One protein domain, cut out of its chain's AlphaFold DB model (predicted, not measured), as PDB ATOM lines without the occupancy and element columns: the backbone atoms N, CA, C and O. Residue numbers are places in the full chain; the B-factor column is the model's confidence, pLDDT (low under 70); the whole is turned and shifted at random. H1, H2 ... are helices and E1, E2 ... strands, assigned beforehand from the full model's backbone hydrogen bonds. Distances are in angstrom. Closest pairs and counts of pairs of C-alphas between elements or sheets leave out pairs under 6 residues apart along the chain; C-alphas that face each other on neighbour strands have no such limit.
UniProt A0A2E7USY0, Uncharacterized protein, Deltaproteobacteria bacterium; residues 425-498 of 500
ATOM      1  N   ALA A 425     231.919 244.198 140.061       87.44
ATOM      2  CA  ALA A 425     231.363 243.675 141.294       87.44
ATOM      3  C   ALA A 425     229.874 243.384 141.125       87.44
ATOM      4  O   ALA A 425     229.168 244.045 140.371       87.44
ATOM      5  N   TRP A 426     229.397 242.397 141.878       85.88
ATOM      6  CA  TRP A 426     227.975 242.098 141.951       85.88
ATOM      7  C   TRP A 426     227.233 243.210 142.700       85.88
ATOM      8  O   TRP A 426     227.527 243.471 143.871       85.88
ATOM      9  N   ASP A 427     226.244 243.824 142.054       84.06
ATOM     10  CA  ASP A 427     225.315 244.742 142.706       84.06
ATOM     11  C   ASP A 427     224.315 243.938 143.553       84.06
ATOM     12  O   ASP A 427     223.521 243.138 143.057       84.06
ATOM     13  N   VAL A 428     224.337 244.166 144.868       78.75
ATOM     14  CA  VAL A 428     223.471 243.496 145.853       78.75
ATOM     15  C   VAL A 428     221.997 243.890 145.775       78.75
ATOM     16  O   VAL A 428     221.154 243.189 146.336       78.75
ATOM     17  N   VAL A 429     221.674 244.997 145.108       80.25
ATOM     18  CA  VAL A 429     220.316 245.527 144.954       80.25
ATOM     19  C   VAL A 429     219.663 244.985 143.688       80.25
ATOM     20  O   VAL A 429     218.514 244.544 143.746       80.25
ATOM     21  N   TYR A 430     220.384 245.002 142.566       80.94
ATOM     22  CA  TYR A 430     219.855 244.575 141.265       80.94
ATOM     23  C   TYR A 430     220.230 243.137 140.882       80.94
ATOM     24  O   TYR A 430     219.598 242.577 139.990       80.94
ATOM     25  N   ILE A 431     221.152 242.503 141.619       81.62
ATOM     26  CA  ILE A 431     221.639 241.135 141.375       81.62
ATOM     27  C   ILE A 431     222.153 241.006 139.930       81.62
ATOM     28  O   ILE A 431     221.794 240.078 139.200       81.62
ATOM     29  N   ASP A 432     222.986 241.974 139.543       85.12
ATOM     30  CA  ASP A 432     223.656 242.069 138.245       85.12
ATOM     31  C   ASP A 432     225.163 242.313 138.440       85.12
ATOM     32  O   ASP A 432     225.608 242.658 139.541       85.12
ATOM     33  N   CYS A 433     225.953 242.061 137.402       87.75
ATOM     34  CA  CYS A 433     227.385 242.315 137.384       87.75
ATOM     35  C   CYS A 433     227.651 243.671 136.738       87.75
ATOM     36  O   CYS A 433     227.619 243.787 135.518       87.75
ATOM     37  N   ASP A 434     227.958 244.670 137.561       87.69
ATOM     38  CA  ASP A 434     228.125 246.044 137.103       87.69
ATOM     39  C   ASP A 434     229.542 246.559 137.356       87.69
ATOM     40  O   ASP A 434     230.238 246.189 138.316       87.69
ATOM     41  N   LEU A 435     229.960 247.493 136.503       87.25
ATOM     42  CA  LEU A 435     231.170 248.261 136.736       87.25
ATOM     43  C   LEU A 435     230.925 249.232 137.889       87.25
ATOM     44  O   LEU A 435     230.146 250.180 137.786       87.25
ATOM     45  N   SER A 436     231.638 249.029 138.996       77.12
ATOM     46  CA  SER A 436     231.519 249.869 140.189       77.12
ATOM     47  C   SER A 436     232.238 251.220 140.025       77.12
ATOM     48  O   SER A 436     233.138 251.561 140.785       77.12
ATOM     49  N   GLY A 437     231.888 252.017 139.014       80.00
ATOM     50  CA  GLY A 437     232.514 253.314 138.746       80.00
ATOM     51  C   GLY A 437     232.507 253.705 137.273       80.00
ATOM     52  O   GLY A 437     231.590 253.376 136.528       80.00
ATOM     53  N   SER A 438     233.527 254.456 136.859       85.69
ATOM     54  CA  SER A 438     233.722 254.859 135.465       85.69
ATOM     55  C   SER A 438     234.523 253.824 134.680       85.69
ATOM     56  O   SER A 438     235.414 253.178 135.231       85.69
ATOM     57  N   GLN A 439     234.260 253.750 133.375       91.44
ATOM     58  CA  GLN A 439     235.124 253.064 132.411       91.44
ATOM     59  C   GLN A 439     236.552 253.628 132.464       91.44
ATOM     60  O   GLN A 439     236.748 254.821 132.730       91.44
ATOM     61  N   GLY A 440     237.546 252.784 132.200       92.88
ATOM     62  CA  GLY A 440     238.948 253.164 132.341       92.88
ATOM     63  C   GLY A 440     239.934 252.035 132.062       92.88
ATOM     64  O   GLY A 440     239.551 250.902 131.762       92.88
ATOM     65  N   PHE A 441     241.223 252.342 132.199       93.81
ATOM     66  CA  PHE A 441     242.279 251.334 132.122       93.81
ATOM     67  C   PHE A 441     242.350 250.494 133.394       93.81
ATOM     68  O   PHE A 441     242.195 251.010 134.504       93.81
ATOM     69  N   GLU A 442     242.622 249.202 133.234       91.00
ATOM     70  CA  GLU A 442     242.865 248.311 134.363       91.00
ATOM     71  C   GLU A 442     244.237 248.607 135.001       91.00
ATOM     72  O   GLU A 442     245.277 248.605 134.338       91.00
ATOM     73  N   GLY A 443     244.251 248.854 136.314       89.25
ATOM     74  CA  GLY A 443     245.471 249.017 137.111       89.25
ATOM     75  C   GLY A 443     246.153 250.383 136.978       89.25
ATOM     76  O   GLY A 443     246.231 251.118 137.963       89.25
ATOM     77  N   SER A 444     246.663 250.730 135.793       91.69
ATOM     78  CA  SER A 444     247.382 251.992 135.541       91.69
ATOM     79  C   SER A 444     247.107 252.557 134.148       91.69
ATOM     80  O   SER A 444     247.005 251.793 133.190       91.69
ATOM     81  N   VAL A 445     247.075 253.889 134.019       92.38
ATOM     82  CA  VAL A 445     246.968 254.560 132.716       92.38
ATOM     83  C   VAL A 445     248.272 254.312 131.945       92.38
ATOM     84  O   VAL A 445     249.342 254.658 132.455       92.38
ATOM     85  N   PRO A 446     248.221 253.685 130.757       94.00
ATOM     86  CA  PRO A 446     249.414 253.399 129.972       94.00
ATOM     87  C   PRO A 446     250.054 254.686 129.426       94.00
ATOM     88  O   PRO A 446     249.406 255.720 129.264       94.00
ATOM     89  N   SER A 447     251.351 254.625 129.124       93.12
ATOM     90  CA  SER A 447     252.070 255.705 128.434       93.12
ATOM     91  C   SER A 447     251.498 255.972 127.038       93.12
ATOM     92  O   SER A 447     250.874 255.099 126.435       93.12
ATOM     93  N   CYS A 448     251.748 257.168 126.501       93.56
ATOM     94  CA  CYS A 448     251.370 257.538 125.137       93.56
ATOM     95  C   CYS A 448     251.789 256.471 124.108       93.56
ATOM     96  O   CYS A 448     252.880 255.904 124.193       93.56
ATOM     97  N   GLY A 449     250.880 256.143 123.186       92.69
ATOM     98  CA  GLY A 449     251.054 255.116 122.152       92.69
ATOM     99  C   GLY A 449     251.073 253.668 122.646       92.69
ATOM    100  O   GLY A 449     251.173 252.744 121.840       92.69
ATOM    101  N   SER A 450     250.956 253.428 123.954       94.94
ATOM    102  CA  SER A 450     250.902 252.075 124.510       94.94
ATOM    103  C   SER A 450     249.465 251.560 124.570       94.94
ATOM    104  O   SER A 450     248.529 252.300 124.878       94.94
ATOM    105  N   THR A 451     249.293 250.269 124.284       95.19
ATOM    106  CA  THR A 451     247.996 249.584 124.349       95.19
ATOM    107  C   THR A 451     247.866 248.843 125.670       95.19
ATOM    108  O   THR A 451     248.738 248.050 126.023       95.19
ATOM    109  N   ALA A 452     246.757 249.060 126.371       95.06
ATOM    110  CA  ALA A 452     246.410 248.323 127.579       95.06
ATOM    111  C   ALA A 452     244.947 247.867 127.540       95.06
ATOM    112  O   ALA A 452     244.197 248.189 126.613       95.06
ATOM    113  N   GLN A 453     244.567 247.068 128.533       93.75
ATOM    114  CA  GLN A 453     243.196 246.600 128.681       93.75
ATOM    115  C   GLN A 453     242.319 247.729 129.237       93.75
ATOM    116  O   GLN A 453     242.613 248.309 130.285       93.75
ATOM    117  N   TRP A 454     241.250 248.042 128.511       93.31
ATOM    118  CA  TRP A 454     240.223 249.006 128.877       93.31
ATOM    119  C   TRP A 454     238.945 248.267 129.247       93.31
ATOM    120  O   TRP A 454     238.414 247.498 128.440       93.31
ATOM    121  N   ILE A 455     238.447 248.522 130.454       92.88
ATOM    122  CA  ILE A 455     237.196 247.948 130.938       92.88
ATOM    123  C   ILE A 455     236.078 248.914 130.559       92.88
ATOM    124  O   ILE A 455     235.966 250.013 131.113       92.88
ATOM    125  N   SER A 456     235.276 248.517 129.572       89.31
ATOM    126  CA  SER A 456     234.106 249.284 129.133       89.31
ATOM    127  C   SER A 456     232.822 248.835 129.819       89.31
ATOM    128  O   SER A 456     231.899 249.634 129.955       89.31
ATOM    129  N   ASP A 457     232.757 247.573 130.224       89.44
ATOM    130  CA  ASP A 457     231.581 246.996 130.864       89.44
ATOM    131  C   ASP A 457     231.971 245.756 131.680       89.44
ATOM    132  O   ASP A 457     233.145 245.367 131.704       89.44
ATOM    133  N   CYS A 458     230.998 245.146 132.346       91.12
ATOM    134  CA  CYS A 458     231.162 243.893 133.072       91.12
ATOM    135  C   CYS A 458     230.131 242.862 132.601       91.12
ATOM    136  O   CYS A 458     228.996 243.204 132.278       91.12
ATOM    137  N   SER A 459     230.514 241.587 132.586       90.44
ATOM    138  CA  SER A 459     229.627 240.496 132.204       90.44
ATOM    139  C   SER A 459     229.561 239.411 133.275       90.44
ATOM    140  O   SER A 459     230.554 238.984 133.870       90.44
ATOM    141  N   ALA A 460     228.339 238.954 133.540       88.62
ATOM    142  CA  ALA A 460     228.080 237.871 134.470       88.62
ATOM    143  C   ALA A 460     228.068 236.517 133.749       88.62
ATOM    144  O   ALA A 460     227.326 236.324 132.783       88.62
ATOM    145  N   THR A 461     228.805 235.535 134.272       86.25
ATOM    146  CA  THR A 461     228.719 234.141 133.809       86.25
ATOM    147  C   THR A 461     228.115 233.272 134.905       86.25
ATOM    148  O   THR A 461     228.661 233.198 136.000       86.25
ATOM    149  N   TYR A 462     226.992 232.601 134.636       83.50
ATOM    150  CA  TYR A 462     226.332 231.685 135.577       83.50
ATOM    151  C   TYR A 462     225.399 230.694 134.865       83.50
ATOM    152  O   TYR A 462     224.988 230.904 133.724       83.50
ATOM    153  N   ASP A 463     225.013 229.616 135.557       83.12
ATOM    154  CA  ASP A 463     223.951 228.717 135.090       83.12
ATOM    155  C   ASP A 463     222.566 229.396 135.246       83.12
ATOM    156  O   ASP A 463     222.166 229.722 136.372       83.12
ATOM    157  N   PRO A 464     221.795 229.594 134.157       80.19
ATOM    158  CA  PRO A 464     220.521 230.317 134.192       80.19
ATOM    159  C   PRO A 464     219.422 229.602 134.993       80.19
ATOM    160  O   PRO A 464     218.524 230.257 135.526       80.19
ATOM    161  N   VAL A 465     219.478 228.270 135.118       81.44
ATOM    162  CA  VAL A 465     218.539 227.501 135.951       81.44
ATOM    163  C   VAL A 465     218.868 227.702 137.428       81.44
ATOM    164  O   VAL A 465     217.967 227.867 138.250       81.44
ATOM    165  N   CYS A 466     220.158 227.737 137.763       81.94
ATOM    166  CA  CYS A 466     220.635 227.969 139.124       81.94
ATOM    167  C   CYS A 466     220.377 229.413 139.588       81.94
ATOM    168  O   CYS A 466     219.942 229.626 140.721       81.94
ATOM    169  N   TYR A 467     220.533 230.393 138.693       82.44
ATOM    170  CA  TYR A 467     220.247 231.801 138.975       82.44
ATOM    171  C   TYR A 467     218.816 232.014 139.477       82.44
ATOM    172  O   TYR A 467     218.610 232.571 140.556       82.44
ATOM    173  N   GLY A 468     217.825 231.460 138.768       81.94
ATOM    174  CA  GLY A 468     216.417 231.560 139.159       81.94
ATOM    175  C   GLY A 468     216.096 230.944 140.529       81.94
ATOM    176  O   GLY A 468     215.158 231.389 141.187       81.94
ATOM    177  N   LEU A 469     216.874 229.955 140.986       82.69
ATOM    178  CA  LEU A 469     216.728 229.357 142.319       82.69
ATOM    179  C   LEU A 469     217.362 230.230 143.410       82.69
ATOM    180  O   LEU A 469     216.776 230.387 144.482       82.69
ATOM    181  N   CYS A 470     218.525 230.828 143.137       82.75
ATOM    182  CA  CYS A 470     219.221 231.693 144.088       82.75
ATOM    183  C   CYS A 470     218.521 233.042 144.322       82.75
ATOM    184  O   CYS A 470     218.685 233.605 145.400       82.75
ATOM    185  N   LEU A 471     217.670 233.523 143.404       82.06
ATOM    186  CA  LEU A 471     216.865 234.745 143.604       82.06
ATOM    187  C   LEU A 471     215.918 234.682 144.818       82.06
ATOM    188  O   LEU A 471     215.534 235.718 145.354       82.06
ATOM    189  N   PHE A 472     215.542 233.481 145.264       83.12
ATOM    190  CA  PHE A 472     214.690 233.273 146.444       83.12
ATOM    191  C   PHE A 472     215.489 232.971 147.723       83.12
ATOM    192  O   PHE A 472     214.898 232.726 148.778       83.12
ATOM    193  N   SER A 473     216.822 232.959 147.636       83.00
ATOM    194  CA  SER A 473     217.711 232.838 148.789       83.00
ATOM    195  C   SER A 473     217.624 234.092 149.658       83.00
ATOM    196  O   SER A 473     217.438 235.199 149.160       83.00
ATOM    197  N   SER A 474     217.825 233.940 150.968       82.94
ATOM    198  CA  SER A 474     218.009 235.086 151.867       82.94
ATOM    199  C   SER A 474     219.296 235.870 151.579       82.94
ATOM    200  O   SER A 474     219.429 236.998 152.039       82.94
ATOM    201  N   ASP A 475     220.232 235.260 150.845       85.69
ATOM    202  CA  ASP A 475     221.435 235.886 150.293       85.69
ATOM    203  C   ASP A 475     221.636 235.378 148.850       85.69
ATOM    204  O   ASP A 475     222.200 234.291 148.641       85.69
ATOM    205  N   PRO A 476     221.073 236.087 147.854       85.19
ATOM    206  CA  PRO A 476     221.120 235.670 146.457       85.19
ATOM    207  C   PRO A 476     222.535 235.629 145.881       85.19
ATOM    208  O   PRO A 476     222.879 234.664 145.205       85.19
ATOM    209  N   ILE A 477     223.387 236.609 146.193       82.88
ATOM    210  CA  ILE A 477     224.746 236.687 145.631       82.88
ATOM    211  C   ILE A 477     225.642 235.593 146.195       82.88
ATOM    212  O   ILE A 477     226.316 234.907 145.429       82.88
ATOM    213  N   ASN A 478     225.629 235.354 147.508       86.56
ATOM    214  CA  ASN A 478     226.447 234.281 148.069       86.56
ATOM    215  C   ASN A 478     226.011 232.898 147.542       86.56
ATOM    216  O   ASN A 478     226.850 232.022 147.318       86.56
ATOM    217  N   CYS A 479     224.710 232.708 147.284       85.62
ATOM    218  CA  CYS A 479     224.182 231.514 146.615       85.62
ATOM    219  C   CYS A 479     224.717 231.385 145.177       85.62
ATOM    220  O   CYS A 479     225.226 230.320 144.813       85.62
ATOM    221  N   LEU A 480     224.684 232.471 144.393       85.31
ATOM    222  CA  LEU A 480     225.230 232.513 143.031       85.31
ATOM    223  C   LEU A 480     226.727 232.165 143.001       85.31
ATOM    224  O   LEU A 480     227.139 231.307 142.220       85.31
ATOM    225  N   LEU A 481     227.526 232.753 143.894       86.00
ATOM    226  CA  LEU A 481     228.975 232.538 143.953       86.00
ATOM    227  C   LEU A 481     229.348 231.108 144.377       86.00
ATOM    228  O   LEU A 481     230.198 230.471 143.760       86.00
ATOM    229  N   THR A 482     228.723 230.579 145.434       86.00
ATOM    230  CA  THR A 482     229.148 229.304 146.048       86.00
ATOM    231  C   THR A 482     228.489 228.069 145.443       86.00
ATOM    232  O   THR A 482     229.073 226.986 145.485       86.00
ATOM    233  N   THR A 483     227.278 228.212 144.896       84.31
ATOM    234  CA  THR A 483     226.467 227.085 144.409       84.31
ATOM    235  C   THR A 483     226.359 227.072 142.888       84.31
ATOM    236  O   THR A 483     226.432 225.999 142.292       84.31
ATOM    237  N   CYS A 484     226.220 228.242 142.254       84.75
ATOM    238  CA  CYS A 484     226.085 228.350 140.797       84.75
ATOM    239  C   CYS A 484     227.415 228.593 140.070       84.75
ATOM    240  O   CYS A 484     227.425 228.613 138.840       84.75
ATOM    241  N   GLY A 485     228.514 228.784 140.808       83.56
ATOM    242  CA  GLY A 485     229.825 229.103 140.241       83.56
ATOM    243  C   GLY A 485     229.835 230.424 139.473       83.56
ATOM    244  O   GLY A 485     230.576 230.544 138.502       83.56
ATOM    245  N   ALA A 486     228.974 231.369 139.862       87.81
ATOM    246  CA  ALA A 486     228.817 232.618 139.141       87.81
ATOM    247  C   ALA A 486     230.093 233.470 139.218       87.81
ATOM    248  O   ALA A 486     230.670 233.619 140.299       87.81
ATOM    249  N   THR A 487     230.498 234.066 138.099       88.94
ATOM    250  CA  THR A 487     231.586 235.050 138.027       88.94
ATOM    251  C   THR A 487     231.058 236.379 137.503       88.94
ATOM    252  O   THR A 487     230.054 236.424 136.792       88.94
ATOM    253  N   CYS A 488     231.705 237.462 137.923       89.31
ATOM    254  CA  CYS A 488     231.451 238.810 137.437       89.31
ATOM    255  C   CYS A 488     232.778 239.326 136.895       89.31
ATOM    256  O   CYS A 488     233.660 239.703 137.668       89.31
ATOM    257  N   ASP A 489     232.935 239.215 135.581       90.56
ATOM    258  CA  ASP A 489     234.202 239.407 134.890       90.56
ATOM    259  C   ASP A 489     234.167 240.706 134.082       90.56
ATOM    260  O   ASP A 489     233.117 241.155 133.628       90.56
ATOM    261  N   ALA A 490     235.328 241.340 133.928       91.06
ATOM    262  CA  ALA A 490     235.450 242.557 133.141       91.06
ATOM    263  C   ALA A 490     235.434 242.261 131.640       91.06
ATOM    264  O   ALA A 490     236.153 241.379 131.162       91.06
ATOM    265  N   ASP A 491     234.669 243.059 130.895       90.94
ATOM    266  CA  ASP A 491     234.681 243.041 129.440       90.94
ATOM    267  C   ASP A 491     235.804 243.945 128.941       90.94
ATOM    268  O   ASP A 491     235.718 245.181 128.938       90.94
ATOM    269  N   TYR A 492     236.890 243.298 128.527       90.12
ATOM    270  CA  TYR A 492     238.082 243.987 128.071       90.12
ATOM    271  C   TYR A 492     238.024 244.334 126.589       90.12
ATOM    272  O   TYR A 492     237.740 243.505 125.721       90.12
ATOM    273  N   THR A 493     238.431 245.562 126.298       90.62
ATOM    274  CA  THR A 493     238.811 245.995 124.957       90.62
ATOM    275  C   THR A 493     240.262 246.456 124.969       90.62
ATOM    276  O   THR A 493     240.752 247.004 125.954       90.62
ATOM    277  N   SER A 494     240.984 246.220 123.878       92.31
ATOM    278  CA  SER A 494     242.333 246.762 123.723       92.31
ATOM    279  C   SER A 494     242.228 248.201 123.231       92.31
ATOM    280  O   SER A 494     241.775 248.426 122.108       92.31
ATOM    281  N   LEU A 495     242.663 249.157 124.052       94.50
ATOM    282  CA  LEU A 495     242.665 250.578 123.712       94.50
ATOM    283  C   LEU A 495     244.091 251.130 123.770       94.50
ATOM    284  O   LEU A 495     244.833 250.868 124.718       94.50
ATOM    285  N   THR A 496     244.475 251.886 122.745       95.50
ATOM    286  CA  THR A 496     245.769 252.573 122.684       95.50
ATOM    287  C   THR A 496     245.625 253.991 123.216       95.50
ATOM    288  O   THR A 496     244.714 254.717 122.821       95.50
ATOM    289  N   GLN A 497     246.534 254.397 124.099       95.19
ATOM    290  CA  GLN A 497     246.549 255.747 124.647       95.19
ATOM    291  C   GLN A 497     246.963 256.769 123.587       95.19
ATOM    292  O   GLN A 497     248.117 256.788 123.155       95.19
ATOM    293  N   GLY A 498     246.037 257.650 123.212       94.69
ATOM    294  CA  GLY A 498     246.357 258.855 122.458       94.69
ATOM    295  C   GLY A 498     246.949 259.940 123.357       94.69
ATOM    296  O   GLY A 498     246.611 260.023 124.546       94.69
TER     297      GLY A 498
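AT A GLANCE: This is residues 425 to 498 of the 500 residues of an uncharacterized protein of Deltaproteobacteria bacterium (UniProt A0A2E7USY0). A long, twisted two-stranded ribbon, E3 with E4, runs along a rod-like model, with two short helices, H1 and H2, forming a small head at the end where E3 finishes and E4 begins. A small hairpin, E1 with E2, packs beside the half of the ribbon nearer the helices, and the long stretch of residues 436 to 450 leads from it to the ribbon's other end. The printed part has 74 residues, with two named helices and four named strands in the order E1 E2 E3 H1 H2 E4; both two-stranded sheets, E1 - E2 and E3 - E4, are antiparallel, and the class is mixed, helices and strands. The whole is loose, with a radius of gyration of the C-alphas of 15.5 A and spans of 49 by 20 by 14 A.

IN THESE COORDINATES: E1, residues 425 to 427, begins at C-alpha 425 (231.363, 243.675, 141.294) and is 6.3 A long. E2, residues 432 to 435, is 9.9 A long. E3, residues 451 to 461, is the longest strand by residues; it runs 26.4 A from C-alpha 451 at (247.996, 249.584, 124.349) and bends by 68 degrees at residue 457. H1, residues 464 to 470, is 10.1 A long, and H2, residues 476 to 483, is 10.3 A. E4, residues 487 to 496, runs 27.3 A and ends at C-alpha 496 (245.769, 252.573, 122.684).

HOW THE PARTS SIT: E3 and E4 are antiparallel at 156 degrees, with N 454 and O 493 2.8 A apart and N 489 and O 459 2.9 A apart, both within hydrogen-bond range. Residues 440 to 441 pair antiparallel with residues 454 to 455 of E3. E1 and E2 form a hairpin, antiparallel at 127 degrees, with N 427 and O 432 2.8 A apart, within hydrogen-bond range. E2 and E3 have 9 pairs of C-alphas within 8 A, the closest being those of Cys 433 and Ala 460, 5.4 A apart. The closest C-alphas of E2 and E4 are those of Cys 433 and Cys 488, 5.4 A apart. E1 and E3 are near each other, with 5 pairs of C-alphas within 10 A. H1 and H2 touch, opposite ways at a steep tilt of 62 degrees; their closest C-alphas, those of Cys 470 and Pro 476, are 5.0 A apart. The closest C-alphas of H2 and E4 are those of Leu 481 and Thr 487, 6.9 A apart. H1 and E4 are apart, as are H2 and E3. Every O i to N i+4 pair is within hydrogen-bond range in H2, but 1 of 3 in H1, where 2 of 4 O i to N i+3 pairs are within range.

THE WHOLE: The C-alphas farthest apart are those of Gly 449 and Phe 472, 48.9 A. The link from E2 to E3, 15 residues, is long; the other links are tight. The printed part has no cut. Its mean pLDDT is 87.6, and no printed residue is under 70.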